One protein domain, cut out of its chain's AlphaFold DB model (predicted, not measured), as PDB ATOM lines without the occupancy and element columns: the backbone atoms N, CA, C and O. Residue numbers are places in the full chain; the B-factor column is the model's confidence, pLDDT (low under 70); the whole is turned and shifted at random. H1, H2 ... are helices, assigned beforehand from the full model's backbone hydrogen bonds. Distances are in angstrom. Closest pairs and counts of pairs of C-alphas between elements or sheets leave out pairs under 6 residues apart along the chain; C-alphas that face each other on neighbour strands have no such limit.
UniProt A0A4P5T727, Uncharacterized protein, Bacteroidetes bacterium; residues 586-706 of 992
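What this domain is: This is residues 586 to 706 of the 992 residues of an uncharacterized protein of Bacteroidetes bacterium (UniProt A0A4P5T727). Look for H4 in the core, H1, H2, H5 and H6 in an arc round it, and short H3 at one end. H4, H5 and H6 form an up-and-down bundle, each running against the one before. The 121 printed residues, with six named helices and no named strand, are all helix in class and compact: radius of gyration of the C-alphas 13.7 A, spans 39 by 29 by 26 A.

How they stand to each other: H1, residues 592 to 604, touches the hub H4, residues 650 to 662, with residues 599 to 604 alone; the closest C-alphas, of Ile 599 and Glu 652, are 5.9 A apart. H2, residues 615 to 631, touches H5, residues 673 to 691, at a shallow tilt of 9 degrees; the closest C-alphas, of Ala 628 and Glu 686, are 4.7 A apart. H3, residues 633 to 636, touches H4, closest at C-alphas 635 and 650, 5.1 A. H5 and H6, residues 695 to 704, are a hairpin, closest at C-alphas 689 and 697, 4.9 A. Every O i to N i+4 pair is within hydrogen-bond range in H2, H4 and H6, 7 of 9 in H1, 12 of 15 in H5.

Where its parts are: Find C-alpha 592 at (125.809, 112.331, 103.454), where H1 begins; H6 ends at C-alpha 704, (139.218, 137.956, 99.756). H5, 25.5 A long, has a kink of 29 degrees near residue 685.

The domain as a whole: The printed part has no cut. The link H3 to H4 is long. Residues 665 to 672, among others, have pLDDT under 70.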
ATOM      1  N   SER A 586     124.635 109.505 108.372       71.38
ATOM      2  CA  SER A 586     123.380 110.236 108.249       71.38
ATOM      3  C   SER A 586     123.607 111.729 108.490       71.38
ATOM      4  O   SER A 586     124.088 112.121 109.555       71.38
ATOM      5  N   PHE A 587     123.177 112.557 107.551       71.31
ATOM      6  CA  PHE A 587     123.032 113.996 107.685       71.31
ATOM      7  C   PHE A 587     121.547 114.356 107.531       71.31
ATOM      8  O   PHE A 587     120.940 114.119 106.489       71.31
ATOM      9  N   GLU A 588     120.927 114.850 108.607       66.62
ATOM     10  CA  GLU A 588     119.479 115.134 108.674       66.62
ATOM     11  C   GLU A 588     118.566 113.964 108.257       66.62
ATOM     12  O   GLU A 588     117.503 114.151 107.664       66.62
ATOM     13  N   GLY A 589     118.979 112.734 108.570       70.25
ATOM     14  CA  GLY A 589     118.233 111.526 108.205       70.25
ATOM     15  C   GLY A 589     118.351 111.129 106.730       70.25
ATOM     16  O   GLY A 589     117.661 110.206 106.306       70.25
ATOM     17  N   ASN A 590     119.217 111.787 105.951       80.50
ATOM     18  CA  ASN A 590     119.629 111.347 104.619       80.50
ATOM     19  C   ASN A 590     121.099 110.908 104.633       80.50
ATOM     20  O   ASN A 590     121.873 111.411 105.445       80.50
ATOM     21  N   PRO A 591     121.533 110.020 103.732       84.56
ATOM     22  CA  PRO A 591     122.953 109.744 103.550       84.56
ATOM     23  C   PRO A 591     123.733 111.001 103.144       84.56
ATOM     24  O   PRO A 591     123.256 111.790 102.326       84.56
ATOM     25  N   MET A 592     124.939 111.171 103.688       85.88
ATOM     26  CA  MET A 592     125.809 112.331 103.454       85.88
ATOM     27  C   MET A 592     125.979 112.641 101.962       85.88
ATOM     28  O   MET A 592     125.784 113.785 101.561       85.88
ATOM     29  N   ILE A 593     126.232 111.624 101.126       87.31
ATOM     30  CA  ILE A 593     126.404 111.795  99.670       87.31
ATOM     31  C   ILE A 593     125.219 112.509  99.007       87.31
ATOM     32  O   ILE A 593     125.399 113.292  98.080       87.31
ATOM     33  N   ARG A 594     123.996 112.273  99.490       86.12
ATOM     34  CA  ARG A 594     122.801 112.888  98.915       86.12
ATOM     35  C   ARG A 594     122.758 114.386  99.186       86.12
ATOM     36  O   ARG A 594     122.342 115.141  98.309       86.12
ATOM     37  N   GLU A 595     123.148 114.802 100.389       85.06
ATOM     38  CA  GLU A 595     123.148 116.219 100.747       85.06
ATOM     39  C   GLU A 595     124.318 116.956 100.101       85.06
ATOM     40  O   GLU A 595     124.097 118.028  99.545       85.06
ATOM     41  N   VAL A 596     125.506 116.344 100.083       86.25
ATOM     42  CA  VAL A 596     126.689 116.858  99.376       86.25
ATOM     43  C   VAL A 596     126.334 117.177  97.927       86.25
ATOM     44  O   VAL A 596     126.344 118.329  97.517       86.25
ATOM     45  N   LEU A 597     125.822 116.192  97.185       86.31
ATOM     46  CA  LEU A 597     125.448 116.408  95.788       86.31
ATOM     47  C   LEU A 597     124.352 117.462  95.614       86.31
ATOM     48  O   LEU A 597     124.278 118.095  94.564       86.31
ATOM     49  N   ALA A 598     123.485 117.676  96.605       82.94
ATOM     50  CA  ALA A 598     122.434 118.679  96.508       82.94
ATOM     51  C   ALA A 598     122.959 120.123  96.619       82.94
ATOM     52  O   ALA A 598     122.325 121.022  96.055       82.94
ATOM     53  N   ILE A 599     124.079 120.366  97.309       84.94
ATOM     54  CA  ILE A 599     124.598 121.716  97.591       84.94
ATOM     55  C   ILE A 599     124.971 122.475  96.305       84.94
ATOM     56  O   ILE A 599     124.435 123.579  96.111       84.94
ATOM     57  N   PRO A 600     125.772 121.929  95.367       80.62
ATOM     58  CA  PRO A 600     126.085 122.612  94.116       80.62
ATOM     59  C   PRO A 600     124.835 122.832  93.285       80.62
ATOM     60  O   PRO A 600     124.615 123.932  92.789       80.62
ATOM     61  N   PHE A 601     123.944 121.844  93.172       79.00
ATOM     62  CA  PHE A 601     122.722 122.031  92.386       79.00
ATOM     63  C   PHE A 601     121.833 123.144  92.951       79.00
ATOM     64  O   PHE A 601     121.289 123.931  92.169       79.00
ATOM     65  N   ARG A 602     121.702 123.257  94.281       78.88
ATOM     66  CA  ARG A 602     120.966 124.353  94.936       78.88
ATOM     67  C   ARG A 602     121.662 125.695  94.721       78.88
ATOM     68  O   ARG A 602     120.992 126.671  94.376       78.88
ATOM     69  N   THR A 603     122.979 125.759  94.875       77.81
ATOM     70  CA  THR A 603     123.726 127.024  94.821       77.81
ATOM     71  C   THR A 603     123.888 127.536  93.393       77.81
ATOM     72  O   THR A 603     123.553 128.684  93.105       77.81
ATOM     73  N   LEU A 604     124.247 126.657  92.458       77.00
ATOM     74  CA  LEU A 604     124.363 126.966  91.033       77.00
ATOM     75  C   LEU A 604     123.014 127.322  90.394       77.00
ATOM     76  O   LEU A 604     122.975 128.057  89.411       77.00
ATOM     77  N   SER A 605     121.884 126.887  90.967       75.06
ATOM     78  CA  SER A 605     120.552 127.311  90.496       75.06
ATOM     79  C   SER A 605     120.288 128.818  90.644       75.06
ATOM     80  O   SER A 605     119.336 129.342  90.053       75.06
ATOM     81  N   LYS A 606     121.109 129.521  91.439       76.12
ATOM     82  CA  LYS A 606     121.049 130.978  91.615       76.12
ATOM     83  C   LYS A 606     121.667 131.731  90.439       76.12
ATOM     84  O   LYS A 606     121.357 132.908  90.264       76.12
ATOM     85  N   ILE A 607     122.469 131.056  89.614       74.88
ATOM     86  CA  ILE A 607     123.090 131.640  88.426       74.88
ATOM     87  C   ILE A 607     121.999 131.984  87.390       74.88
ATOM     88  O   ILE A 607     121.073 131.191  87.170       74.88
ATOM     89  N   PRO A 608     122.069 133.160  86.739       70.38
ATOM     90  CA  PRO A 608     121.140 133.542  85.681       70.38
ATOM     91  C   PRO A 608     121.040 132.503  84.551       70.38
ATOM     92  O   PRO A 608     122.018 131.873  84.151       70.38
ATOM     93  N   ALA A 609     119.836 132.322  83.997       66.62
ATOM     94  CA  ALA A 609     119.566 131.261  83.021       66.62
ATOM     95  C   ALA A 609     120.306 131.431  81.677       66.62
ATOM     96  O   ALA A 609     120.467 130.453  80.953       66.62
ATOM     97  N   ASP A 610     120.726 132.651  81.349       63.06
ATOM     98  CA  ASP A 610     121.551 133.016  80.193       63.06
ATOM     99  C   ASP A 610     123.049 132.736  80.403       63.06
ATOM    100  O   ASP A 610     123.821 132.819  79.452       63.06
ATOM    101  N   GLN A 611     123.451 132.375  81.625       67.12
ATOM    102  CA  GLN A 611     124.844 132.205  82.055       67.12
ATOM    103  C   GLN A 611     125.084 130.810  82.649       67.12
ATOM    104  O   GLN A 611     125.983 130.602  83.459       67.12
ATOM    105  N   ARG A 612     124.243 129.842  82.264       64.38
ATOM    106  CA  ARG A 612     124.292 128.478  82.793       64.38
ATOM    107  C   ARG A 612     125.643 127.828  82.519       64.38
ATOM    108  O   ARG A 612     126.145 127.855  81.397       64.38
ATOM    109  N   LEU A 613     126.159 127.176  83.552       66.38
ATOM    110  CA  LEU A 613     127.375 126.383  83.491       66.38
ATOM    111  C   LEU A 613     127.192 125.185  82.549       66.38
ATOM    112  O   LEU A 613     126.137 124.542  82.529       66.38
ATOM    113  N   GLY A 614     128.224 124.910  81.753       72.94
ATOM    114  CA  GLY A 614     128.303 123.699  80.940       72.94
ATOM    115  C   GLY A 614     128.505 122.449  81.801       72.94
ATOM    116  O   GLY A 614     128.818 122.539  82.985       72.94
ATOM    117  N   TYR A 615     128.347 121.277  81.187       78.88
ATOM    118  CA  TYR A 615     128.545 119.983  81.848       78.88
ATOM    119  C   TYR A 615     129.945 119.823  82.455       78.88
ATOM    120  O   TYR A 615     130.063 119.399  83.601       78.88
ATOM    121  N   ASP A 616     130.984 120.196  81.706       79.25
ATOM    122  CA  ASP A 616     132.375 120.033  82.142       79.25
ATOM    123  C   ASP A 616     132.637 120.817  83.431       79.25
ATOM    124  O   ASP A 616     133.228 120.305  84.372       79.25
ATOM    125  N   LEU A 617     132.097 122.035  83.505       76.62
ATOM    126  CA  LEU A 617     132.243 122.905  84.661       76.62
ATOM    127  C   LEU A 617     131.462 122.394  85.874       76.62
ATOM    128  O   LEU A 617     131.981 122.398  86.978       76.62
ATOM    129  N   LEU A 618     130.228 121.919  85.674       79.81
ATOM    130  CA  LEU A 618     129.462 121.273  86.745       79.81
ATOM    131  C   LEU A 618     130.213 120.062  87.312       79.81
ATOM    132  O   LEU A 618     130.213 119.861  88.521       79.81
ATOM    133  N   THR A 619     130.822 119.263  86.433       83.75
ATOM    134  CA  THR A 619     131.569 118.066  86.828       83.75
ATOM    135  C   THR A 619     132.761 118.448  87.696       83.75
ATOM    136  O   THR A 619     132.872 117.931  88.799       83.75
ATOM    137  N   GLN A 620     133.560 119.423  87.256       83.94
ATOM    138  CA  GLN A 620     134.722 119.893  88.013       83.94
ATOM    139  C   GLN A 620     134.335 120.487  89.371       83.94
ATOM    140  O   GLN A 620     134.953 120.157  90.369       83.94
ATOM    141  N   VAL A 621     133.269 121.296  89.439       84.44
ATOM    142  CA  VAL A 621     132.785 121.850  90.717       84.44
ATOM    143  C   VAL A 621     132.433 120.745  91.715       84.44
ATOM    144  O   VAL A 621     132.698 120.884  92.906       84.44
ATOM    145  N   ILE A 622     131.828 119.658  91.238       86.75
ATOM    146  CA  ILE A 622     131.435 118.535  92.090       86.75
ATOM    147  C   ILE A 622     132.646 117.675  92.459       86.75
ATOM    148  O   ILE A 622     132.722 117.208  93.588       86.75
ATOM    149  N   GLU A 623     133.611 117.487  91.558       87.94
ATOM    150  CA  GLU A 623     134.890 116.844  91.892       87.94
ATOM    151  C   GLU A 623     135.617 117.619  93.000       87.94
ATOM    152  O   GLU A 623     135.912 117.029  94.038       87.94
ATOM    153  N   SER A 624     135.785 118.936  92.839       86.50
ATOM    154  CA  SER A 624     136.376 119.831  93.844       86.50
ATOM    155  C   SER A 624     135.661 119.750  95.191       86.50
ATOM    156  O   SER A 624     136.288 119.671  96.244       86.50
ATOM    157  N   GLU A 625     134.328 119.723  95.180       87.81
ATOM    158  CA  GLU A 625     133.530 119.589  96.398       87.81
ATOM    159  C   GLU A 625     133.787 118.258  97.118       87.81
ATOM    160  O   GLU A 625     133.990 118.223  98.334       87.81
ATOM    161  N   LEU A 626     133.773 117.154  96.367       88.50
ATOM    162  CA  LEU A 626     133.996 115.820  96.913       88.50
ATOM    163  C   LEU A 626     135.413 115.689  97.481       88.50
ATOM    164  O   LEU A 626     135.575 115.113  98.557       88.50
ATOM    165  N   GLU A 627     136.412 116.254  96.802       87.56
ATOM    166  CA  GLU A 627     137.793 116.311  97.288       87.56
ATOM    167  C   GLU A 627     137.916 117.159  98.560       87.56
ATOM    168  O   GLU A 627     138.530 116.717  99.535       87.56
ATOM    169  N   ALA A 628     137.275 118.329  98.608       87.62
ATOM    170  CA  ALA A 628     137.282 119.194  99.784       87.62
ATOM    171  C   ALA A 628     136.639 118.513 101.005       87.62
ATOM    172  O   ALA A 628     137.175 118.582 102.111       87.62
ATOM    173  N   ILE A 629     135.524 117.799 100.820       87.88
ATOM    174  CA  ILE A 629     134.858 117.044 101.894       87.88
ATOM    175  C   ILE A 629     135.697 115.852 102.354       87.88
ATOM    176  O   ILE A 629     135.706 115.534 103.546       87.88
ATOM    177  N   GLU A 630     136.381 115.171 101.432       86.62
ATOM    178  CA  GLU A 630     137.300 114.086 101.779       86.62
ATOM    179  C   GLU A 630     138.443 114.603 102.664       86.62
ATOM    180  O   GLU A 630     138.777 113.963 103.665       86.62
ATOM    181  N   ARG A 631     138.985 115.788 102.351       87.56
ATOM    182  CA  ARG A 631     139.991 116.466 103.186       87.56
ATOM    183  C   ARG A 631     139.409 116.924 104.527       87.56
ATOM    184  O   ARG A 631     140.047 116.737 105.562       87.56
ATOM    185  N   SER A 632     138.205 117.500 104.519       89.81
ATOM    186  CA  SER A 632     137.600 118.150 105.682       89.81
ATOM    187  C   SER A 632     136.094 117.861 105.805       89.81
ATOM    188  O   SER A 632     135.251 118.610 105.305       89.81
ATOM    189  N   PRO A 633     135.700 116.800 106.540       86.81
ATOM    190  CA  PRO A 633     134.289 116.462 106.752       86.81
ATOM    191  C   PRO A 633     133.473 117.557 107.462       86.81
ATOM    192  O   PRO A 633     132.250 117.602 107.320       86.81
ATOM    193  N   HIS A 634     134.145 118.449 108.198       89.50
ATOM    194  CA  HIS A 634     133.552 119.590 108.904       89.50
ATOM    195  C   HIS A 634     132.936 120.638 107.966       89.50
ATOM    196  O   HIS A 634     132.130 121.454 108.402       89.50
ATOM    197  N   LEU A 635     133.216 120.578 106.661       90.00
ATOM    198  CA  LEU A 635     132.524 121.391 105.657       90.00
ATOM    199  C   LEU A 635     131.000 121.174 105.646       90.00
ATOM    200  O   LEU A 635     130.241 122.061 105.244       90.00
ATOM    201  N   MET A 636     130.548 120.013 106.126       89.94
ATOM    202  CA  MET A 636     129.131 119.689 106.281       89.94
ATOM    203  C   MET A 636     128.534 120.170 107.609       89.94
ATOM    204  O   MET A 636     127.321 120.061 107.792       89.94
ATOM    205  N   ASP A 637     129.326 120.728 108.527       89.81
ATOM    206  CA  ASP A 637     128.804 121.266 109.781       89.81
ATOM    207  C   ASP A 637     127.911 122.478 109.503       89.81
ATOM    208  O   ASP A 637     128.205 123.331 108.661       89.81
ATOM    209  N   ARG A 638     126.775 122.552 110.202       87.12
ATOM    210  CA  ARG A 638     125.853 123.676 110.066       87.12
ATOM    211  C   ARG A 638     126.248 124.821 110.972       87.12
ATOM    212  O   ARG A 638     126.377 124.649 112.179       87.12
ATOM    213  N   ILE A 639     126.345 126.001 110.374       87.06
ATOM    214  CA  ILE A 639     126.606 127.244 111.082       87.06
ATOM    215  C   ILE A 639     125.629 128.327 110.634       87.06
ATOM    216  O   ILE A 639     125.200 128.405 109.474       87.06
ATOM    217  N   GLN A 640     125.267 129.180 111.583       84.25
ATOM    218  CA  GLN A 640     124.658 130.460 111.279       84.25
ATOM    219  C   GLN A 640     125.787 131.437 110.937       84.25
ATOM    220  O   GLN A 640     126.709 131.613 111.728       84.25
ATOM    221  N   TYR A 641     125.732 132.034 109.749       82.19
ATOM    222  CA  TYR A 641     126.755 132.957 109.264       82.19
ATOM    223  C   TYR A 641     126.092 134.183 108.624       82.19
ATOM    224  O   TYR A 641     125.127 134.050 107.859       82.19
ATOM    225  N   GLY A 642     126.595 135.369 108.973       73.38
ATOM    226  CA  GLY A 642     126.048 136.663 108.565       73.38
ATOM    227  C   GLY A 642     124.596 136.890 109.010       73.38
ATOM    228  O   GLY A 642     124.129 136.359 110.017       73.38
ATOM    229  N   GLU A 643     123.845 137.655 108.218       65.12
ATOM    230  CA  GLU A 643     122.427 137.954 108.478       65.12
ATOM    231  C   GLU A 643     121.472 136.801 108.112       65.12
ATOM    232  O   GLU A 643     120.248 136.956 108.156       65.12
ATOM    233  N   SER A 644     121.991 135.634 107.707       61.41
ATOM    234  CA  SER A 644     121.140 134.518 107.304       61.41
ATOM    235  C   SER A 644     120.383 133.958 108.516       61.41
ATOM    236  O   SER A 644     121.007 133.486 109.467       61.41
ATOM    237  N   PRO A 645     119.035 133.940 108.502       58.91
ATOM    238  CA  PRO A 645     118.253 133.376 109.601       58.91
ATOM    239  C   PRO A 645     118.247 131.839 109.601       58.91
ATOM    240  O   PRO A 645     117.680 131.233 110.505       58.91
ATOM    241  N   SER A 646     118.811 131.199 108.571       72.31
ATOM    242  CA  SER A 646     118.858 129.745 108.419       72.31
ATOM    243  C   SER A 646     120.276 129.223 108.606       72.31
ATOM    244  O   SER A 646     121.181 129.661 107.895       72.31
ATOM    245  N   GLU A 647     120.441 128.237 109.484       82.12
ATOM    246  CA  GLU A 647     121.656 127.427 109.554       82.12
ATOM    247  C   GLU A 647     121.855 126.668 108.236       82.12
ATOM    248  O   GLU A 647     120.960 125.957 107.771       82.12
ATOM    249  N   LYS A 648     123.037 126.820 107.640       86.56
ATOM    250  CA  LYS A 648     123.462 126.093 106.438       86.56
ATOM    251  C   LYS A 648     124.822 125.471 106.685       86.56
ATOM    252  O   LYS A 648     125.530 125.885 107.599       86.56
ATOM    253  N   THR A 649     125.182 124.480 105.878       89.75
ATOM    254  CA  THR A 649     126.528 123.897 105.912       89.75
ATOM    255  C   THR A 649     127.576 124.956 105.562       89.75
ATOM    256  O   THR A 649     127.288 125.805 104.710       89.75
ATOM    257  N   VAL A 650     128.777 124.878 106.143       90.38
ATOM    258  CA  VAL A 650     129.923 125.742 105.784       90.38
ATOM    259  C   VAL A 650     130.126 125.771 104.264       90.38
ATOM    260  O   VAL A 650     130.224 126.840 103.668       90.38
ATOM    261  N   LEU A 651     130.071 124.603 103.626       90.88
ATOM    262  CA  LEU A 651     130.224 124.439 102.182       90.88
ATOM    263  C   LEU A 651     129.194 125.225 101.359       90.88
ATOM    264  O   LEU A 651     129.543 125.955 100.434       90.88
ATOM    265  N   GLU A 652     127.909 125.131 101.716       89.94
ATOM    266  CA  GLU A 652     126.856 125.914 101.057       89.94
ATOM    267  C   GLU A 652     127.075 127.427 101.232       89.94
ATOM    268  O   GLU A 652     126.808 128.192 100.304       89.94
ATOM    269  N   HIS A 653     127.557 127.889 102.393       90.38
ATOM    270  CA  HIS A 653     127.905 129.304 102.580       90.38
ATOM    271  C   HIS A 653     129.074 129.726 101.687       90.38
ATOM    272  O   HIS A 653     128.945 130.737 100.998       90.38
ATOM    273  N   ALA A 654     130.144 128.930 101.617       90.75
ATOM    274  CA  ALA A 654     131.296 129.202 100.755       90.75
ATOM    275  C   ALA A 654     130.883 129.322  99.280       90.75
ATOM    276  O   ALA A 654     131.147 130.338  98.633       90.75
ATOM    277  N   PHE A 655     130.113 128.356  98.767       89.12
ATOM    278  CA  PHE A 655     129.571 128.435  97.410       89.12
ATOM    279  C   PHE A 655     128.682 129.664  97.200       89.12
ATOM    280  O   PHE A 655     128.711 130.281  96.135       89.12
ATOM    281  N   ASN A 656     127.874 130.041  98.194       87.38
ATOM    282  CA  ASN A 656     127.023 131.222  98.087       87.38
ATOM    283  C   ASN A 656     127.835 132.515  97.980       87.38
ATOM    284  O   ASN A 656     127.431 133.381  97.205       87.38
ATOM    285  N   LEU A 657     128.948 132.633  98.711       87.50
ATOM    286  CA  LEU A 657     129.860 133.776  98.627       87.50
ATOM    287  C   LEU A 657     130.497 133.862  97.236       87.50
ATOM    288  O   LEU A 657     130.356 134.886  96.566       87.50
ATOM    289  N   VAL A 658     131.078 132.760  96.747       87.12
ATOM    290  CA  VAL A 658     131.717 132.699  95.419       87.12
ATOM    291  C   VAL A 658     130.724 133.035  94.301       87.12
ATOM    292  O   VAL A 658     131.020 133.832  93.411       87.12
ATOM    293  N   ILE A 659     129.511 132.472  94.346       83.00
ATOM    294  CA  ILE A 659     128.484 132.740  93.330       83.00
ATOM    295  C   ILE A 659     127.955 134.173  93.414       83.00
ATOM    296  O   ILE A 659     127.718 134.777  92.368       83.00
ATOM    297  N   ALA A 660     127.763 134.728  94.614       82.94
ATOM    298  CA  ALA A 660     127.315 136.110  94.778       82.94
ATOM    299  C   ALA A 660     128.345 137.110  94.235       82.94
ATOM    300  O   ALA A 660     127.954 138.075  93.579       82.94
ATOM    301  N   TRP A 661     129.632 136.840  94.465       82.69
ATOM    302  CA  TRP A 661     130.737 137.634  93.939       82.69
ATOM    303  C   TRP A 661     130.839 137.543  92.412       82.69
ATOM    304  O   TRP A 661     130.852 138.558  91.720       82.69
ATOM    305  N   LEU A 662     130.836 136.331  91.852       79.38
ATOM    306  CA  LEU A 662     131.031 136.150  90.413       79.38
ATOM    307  C   LEU A 662     129.803 136.585  89.589       79.38
ATOM    308  O   LEU A 662     129.929 137.051  88.448       79.38
ATOM    309  N   PHE A 663     128.599 136.449  90.149       77.44
ATOM    310  CA  PHE A 663     127.327 136.758  89.492       77.44
ATOM    311  C   PHE A 663     126.504 137.793  90.280       77.44
ATOM    312  O   PHE A 663     125.404 137.474  90.750       77.44
ATOM    313  N   PRO A 664     126.978 139.050  90.387       73.06
ATOM    314  CA  PRO A 664     126.281 140.075  91.144       73.06
ATOM    315  C   PRO A 664     124.929 140.419  90.491       73.06
ATOM    316  O   PRO A 664     124.784 140.422  89.259       73.06
ATOM    317  N   PRO A 665     123.889 140.697  91.298       66.06
ATOM    318  CA  PRO A 665     122.541 140.916  90.795       66.06
ATOM    319  C   PRO A 665     122.457 142.173  89.917       66.06
ATOM    320  O   PRO A 665     122.642 143.289  90.384       66.06
ATOM    321  N   GLY A 666     122.083 141.992  88.645       61.53
ATOM    322  CA  GLY A 666     121.808 143.089  87.707       61.53
ATOM    323  C   GLY A 666     122.881 143.329  86.642       61.53
ATOM    324  O   GLY A 666     122.620 144.073  85.694       61.53
ATOM    325  N   GLU A 667     124.031 142.660  86.725       61.66
ATOM    326  CA  GLU A 667     125.087 142.760  85.716       61.66
ATOM    327  C   GLU A 667     124.990 141.669  84.638       61.66
ATOM    328  O   GLU A 667     124.652 140.512  84.898       61.66
ATOM    329  N   ARG A 668     125.310 142.032  83.388       48.72
ATOM    330  CA  ARG A 668     125.484 141.058  82.299       48.72
ATOM    331  C   ARG A 668     126.930 140.580  82.302       48.72
ATOM    332  O   ARG A 668     127.837 141.384  82.120       48.72
ATOM    333  N   ALA A 669     127.137 139.281  82.482       54.66
ATOM    334  CA  ALA A 669     128.471 138.704  82.554       54.66
ATOM    335  C   ALA A 669     129.239 138.768  81.221       54.66
ATOM    336  O   ALA A 669     128.675 138.552  80.147       54.66
ATOM    337  N   GLY A 670     130.553 139.005  81.313       55.44
ATOM    338  CA  GLY A 670     131.515 138.778  80.233       55.44
ATOM    339  C   GLY A 670     131.880 137.293  80.067       55.44
ATOM    340  O   GLY A 670     131.674 136.481  80.963       55.44
ATOM    341  N   LEU A 671     132.457 136.940  78.914       53.19
ATOM    342  CA  LEU A 671     132.789 135.564  78.493       53.19
ATOM    343  C   LEU A 671     133.859 134.836  79.351       53.19
ATOM    344  O   LEU A 671     134.088 133.652  79.125       53.19
ATOM    345  N   HIS A 672     134.502 135.500  80.318       61.72
ATOM    346  CA  HIS A 672     135.649 134.968  81.082       61.72
ATOM    347  C   HIS A 672     135.302 134.362  82.456       61.72
ATOM    348  O   HIS A 672     136.164 133.748  83.083       61.72
ATOM    349  N   LYS A 673     134.041 134.457  82.903       71.81
ATOM    350  CA  LYS A 673     133.632 134.074  84.269       71.81
ATOM    351  C   LYS A 673     133.761 132.580  84.588       71.81
ATOM    352  O   LYS A 673     133.921 132.211  85.740       71.81
ATOM    353  N   THR A 674     133.737 131.708  83.580       71.00
ATOM    354  CA  THR A 674     133.865 130.254  83.774       71.00
ATOM    355  C   THR A 674     135.229 129.839  84.322       71.00
ATOM    356  O   THR A 674     135.289 129.009  85.220       71.00
ATOM    357  N   LYS A 675     136.320 130.400  83.781       73.00
ATOM    358  CA  LYS A 675     137.672 130.070  84.251       73.00
ATOM    359  C   LYS A 675     137.881 130.598  85.672       73.00
ATOM    360  O   LYS A 675     138.320 129.860  86.537       73.00
ATOM    361  N   GLN A 676     137.444 131.834  85.908       76.12
ATOM    362  CA  GLN A 676     137.490 132.482  87.219       76.12
ATOM    363  C   GLN A 676     136.733 131.681  88.282       76.12
ATOM    364  O   GLN A 676     137.213 131.559  89.397       76.12
ATOM    365  N   LEU A 677     135.585 131.084  87.934       79.44
ATOM    366  CA  LEU A 677     134.853 130.222  88.863       79.44
ATOM    367  C   LEU A 677     135.696 129.034  89.337       79.44
ATOM    368  O   LEU A 677     135.650 128.713  90.516       79.44
ATOM    369  N   MET A 678     136.436 128.389  88.433       78.62
ATOM    370  CA  MET A 678     137.255 127.228  88.788       78.62
ATOM    371  C   MET A 678     138.466 127.615  89.616       78.62
ATOM    372  O   MET A 678     138.690 127.002  90.653       78.62
ATOM    373  N   ASP A 679     139.188 128.650  89.191       78.69
ATOM    374  CA  ASP A 679     140.374 129.126  89.904       78.69
ATOM    375  C   ASP A 679     139.990 129.568  91.334       78.69
ATOM    376  O   ASP A 679     140.689 129.261  92.294       78.69
ATOM    377  N   VAL A 680     138.827 130.215  91.495       82.62
ATOM    378  CA  VAL A 680     138.322 130.625  92.812       82.62
ATOM    379  C   VAL A 680     137.792 129.448  93.624       82.62
ATOM    380  O   VAL A 680     138.044 129.412  94.818       82.62
ATOM    381  N   ILE A 681     137.066 128.490  93.036       84.56
ATOM    382  CA  ILE A 681     136.559 127.328  93.786       84.56
ATOM    383  C   ILE A 681     137.700 126.462  94.308       84.56
ATOM    384  O   ILE A 681     137.630 126.064  95.467       84.56
ATOM    385  N   ALA A 682     138.717 126.196  93.483       82.31
ATOM    386  CA  ALA A 682     139.863 125.387  93.881       82.31
ATOM    387  C   ALA A 682     140.507 125.980  95.142       82.31
ATOM    388  O   ALA A 682     140.457 125.368  96.201       82.31
ATOM    389  N   TYR A 683     140.934 127.239  95.083       84.31
ATOM    390  CA  TYR A 683     141.549 127.891  96.236       84.31
ATOM    391  C   TYR A 683     140.578 128.090  97.416       84.31
ATOM    392  O   TYR A 683     140.864 127.737  98.557       84.31
ATOM    393  N   ALA A 684     139.389 128.651  97.168       83.75
ATOM    394  CA  ALA A 684     138.465 129.015  98.240       83.75
ATOM    395  C   ALA A 684     137.930 127.794  98.991       83.75
ATOM    396  O   ALA A 684     137.788 127.837 100.211       83.75
ATOM    397  N   ILE A 685     137.562 126.736  98.268       85.00
ATOM    398  CA  ILE A 685     136.883 125.578  98.847       85.00
ATOM    399  C   ILE A 685     137.879 124.472  99.177       85.00
ATOM    400  O   ILE A 685     137.776 123.912 100.267       85.00
ATOM    401  N   GLU A 686     138.815 124.146  98.281       82.81
ATOM    402  CA  GLU A 686     139.737 123.025  98.503       82.81
ATOM    403  C   GLU A 686     140.890 123.372  99.440       82.81
ATOM    404  O   GLU A 686     141.355 122.463 100.136       82.81
ATOM    405  N   ASP A 687     141.295 124.641  99.511       85.88
ATOM    406  CA  ASP A 687     142.428 125.077 100.332       85.88
ATOM    407  C   ASP A 687     141.937 125.890 101.543       85.88
ATOM    408  O   ASP A 687     141.905 125.377 102.660       85.88
ATOM    409  N   LEU A 688     141.411 127.103 101.347       88.31
ATOM    410  CA  LEU A 688     141.091 128.016 102.454       88.31
ATOM    411  C   LEU A 688     140.018 127.480 103.421       88.31
ATOM    412  O   LEU A 688     140.228 127.400 104.638       88.31
ATOM    413  N   VAL A 689     138.827 127.166 102.904       90.12
ATOM    414  CA  VAL A 689     137.688 126.766 103.745       90.12
ATOM    415  C   VAL A 689     137.823 125.310 104.196       90.12
ATOM    416  O   VAL A 689     137.311 124.964 105.260       90.12
ATOM    417  N   SER A 690     138.532 124.453 103.453       88.50
ATOM    418  CA  SER A 690     138.794 123.079 103.902       88.50
ATOM    419  C   SER A 690     139.739 123.050 105.113       88.50
ATOM    420  O   SER A 690     139.473 122.303 106.062       88.50
ATOM    421  N   GLU A 691     140.772 123.902 105.126       89.94
ATOM    422  CA  GLU A 691     141.699 124.064 106.252       89.94
ATOM    423  C   GLU A 691     141.041 124.761 107.449       89.94
ATOM    424  O   GLU A 691     141.323 124.425 108.603       89.94
ATOM    425  N   ASN A 692     140.100 125.674 107.184       89.75
ATOM    426  CA  ASN A 692     139.363 126.428 108.198       89.75
ATOM    427  C   ASN A 692     137.835 126.247 108.051       89.75
ATOM    428  O   ASN A 692     137.131 127.207 107.722       89.75
ATOM    429  N   PRO A 693     137.275 125.047 108.326       91.31
ATOM    430  CA  PRO A 693     135.879 124.691 108.036       91.31
ATOM    431  C   PRO A 693     134.910 125.249 109.090       91.31
ATOM    432  O   PRO A 693     134.204 124.518 109.783       91.31
ATOM    433  N   ASN A 694     134.915 126.566 109.280       89.88
ATOM    434  CA  ASN A 694     134.149 127.266 110.306       89.88
ATOM    435  C   ASN A 694     133.859 128.720 109.882       89.88
ATOM    436  O   ASN A 694     134.061 129.122 108.736       89.88
ATOM    437  N   THR A 695     133.376 129.534 110.822       88.44
ATOM    438  CA  THR A 695     133.104 130.960 110.597       88.44
ATOM    439  C   THR A 695     134.349 131.766 110.220       88.44
ATOM    440  O   THR A 695     134.217 132.750 109.504       88.44
ATOM    441  N   THR A 696     135.539 131.362 110.676       89.31
ATOM    442  CA  THR A 696     136.816 132.021 110.361       89.31
ATOM    443  C   THR A 696     137.140 131.893 108.880       89.31
ATOM    444  O   THR A 696     137.333 132.911 108.223       89.31
ATOM    445  N   GLY A 697     137.127 130.671 108.331       89.69
ATOM    446  CA  GLY A 697     137.398 130.456 106.906       89.69
ATOM    447  C   GLY A 697     136.398 131.181 106.005       89.69
ATOM    448  O   GLY A 697     136.787 131.762 104.998       89.69
ATOM    449  N   LEU A 698     135.120 131.239 106.402       89.69
ATOM    450  CA  LEU A 698     134.109 132.008 105.667       89.69
ATOM    451  C   LEU A 698     134.329 133.524 105.734       89.69
ATOM    452  O   LEU A 698     134.138 134.190 104.720       89.69
ATOM    453  N   ALA A 699     134.736 134.065 106.885       87.62
ATOM    454  CA  ALA A 699     135.026 135.490 107.033       87.62
ATOM    455  C   ALA A 699     136.244 135.915 106.202       87.62
ATOM    456  O   ALA A 699     136.214 136.961 105.556       87.62
ATOM    457  N   ILE A 700     137.282 135.076 106.162       89.06
ATOM    458  CA  ILE A 700     138.460 135.298 105.316       89.06
ATOM    459  C   ILE A 700     138.084 135.181 103.835       89.06
ATOM    460  O   ILE A 700     138.481 136.021 103.031       89.06
ATOM    461  N   LEU A 701     137.256 134.200 103.465       88.44
ATOM    462  CA  LEU A 701     136.766 134.076 102.093       88.44
ATOM    463  C   LEU A 701     135.947 135.305 101.672       88.44
ATOM    464  O   LEU A 701     136.128 135.825 100.574       88.44
ATOM    465  N   GLU A 702     135.053 135.792 102.531       85.50
ATOM    466  CA  GLU A 702     134.273 137.002 102.266       85.50
ATOM    467  C   GLU A 702     135.167 138.242 102.124       85.50
ATOM    468  O   GLU A 702     134.901 139.080 101.262       85.50
ATOM    469  N   LEU A 703     136.237 138.336 102.920       84.62
ATOM    470  CA  LEU A 703     137.261 139.369 102.796       84.62
ATOM    471  C   LEU A 703     137.949 139.308 101.423       84.62
ATOM    472  O   LEU A 703     137.924 140.304 100.704       84.62
ATOM    473  N   ILE A 704     138.500 138.153 101.033       82.25
ATOM    474  CA  ILE A 704     139.218 137.956  99.756       82.25
ATOM    475  C   ILE A 704     138.316 138.251  98.554       82.25
ATOM    476  O   ILE A 704     138.738 138.883  97.590       82.25
ATOM    477  N   LEU A 705     137.053 137.825  98.617       80.62
ATOM    478  CA  LEU A 705     136.068 138.079  97.565       80.62
ATOM    479  C   LEU A 705     135.517 139.511  97.587       80.62
ATOM    480  O   LEU A 705     134.687 139.857  96.748       80.62
ATOM    481  N   SER A 706     135.903 140.354  98.544       76.00
ATOM    482  CA  SER A 706     135.416 141.727  98.581       76.00
ATOM    483  C   SER A 706     136.167 142.609  97.581       76.00
ATOM    484  O   SER A 706     137.393 142.578  97.487       76.00
TER     485      SER A 706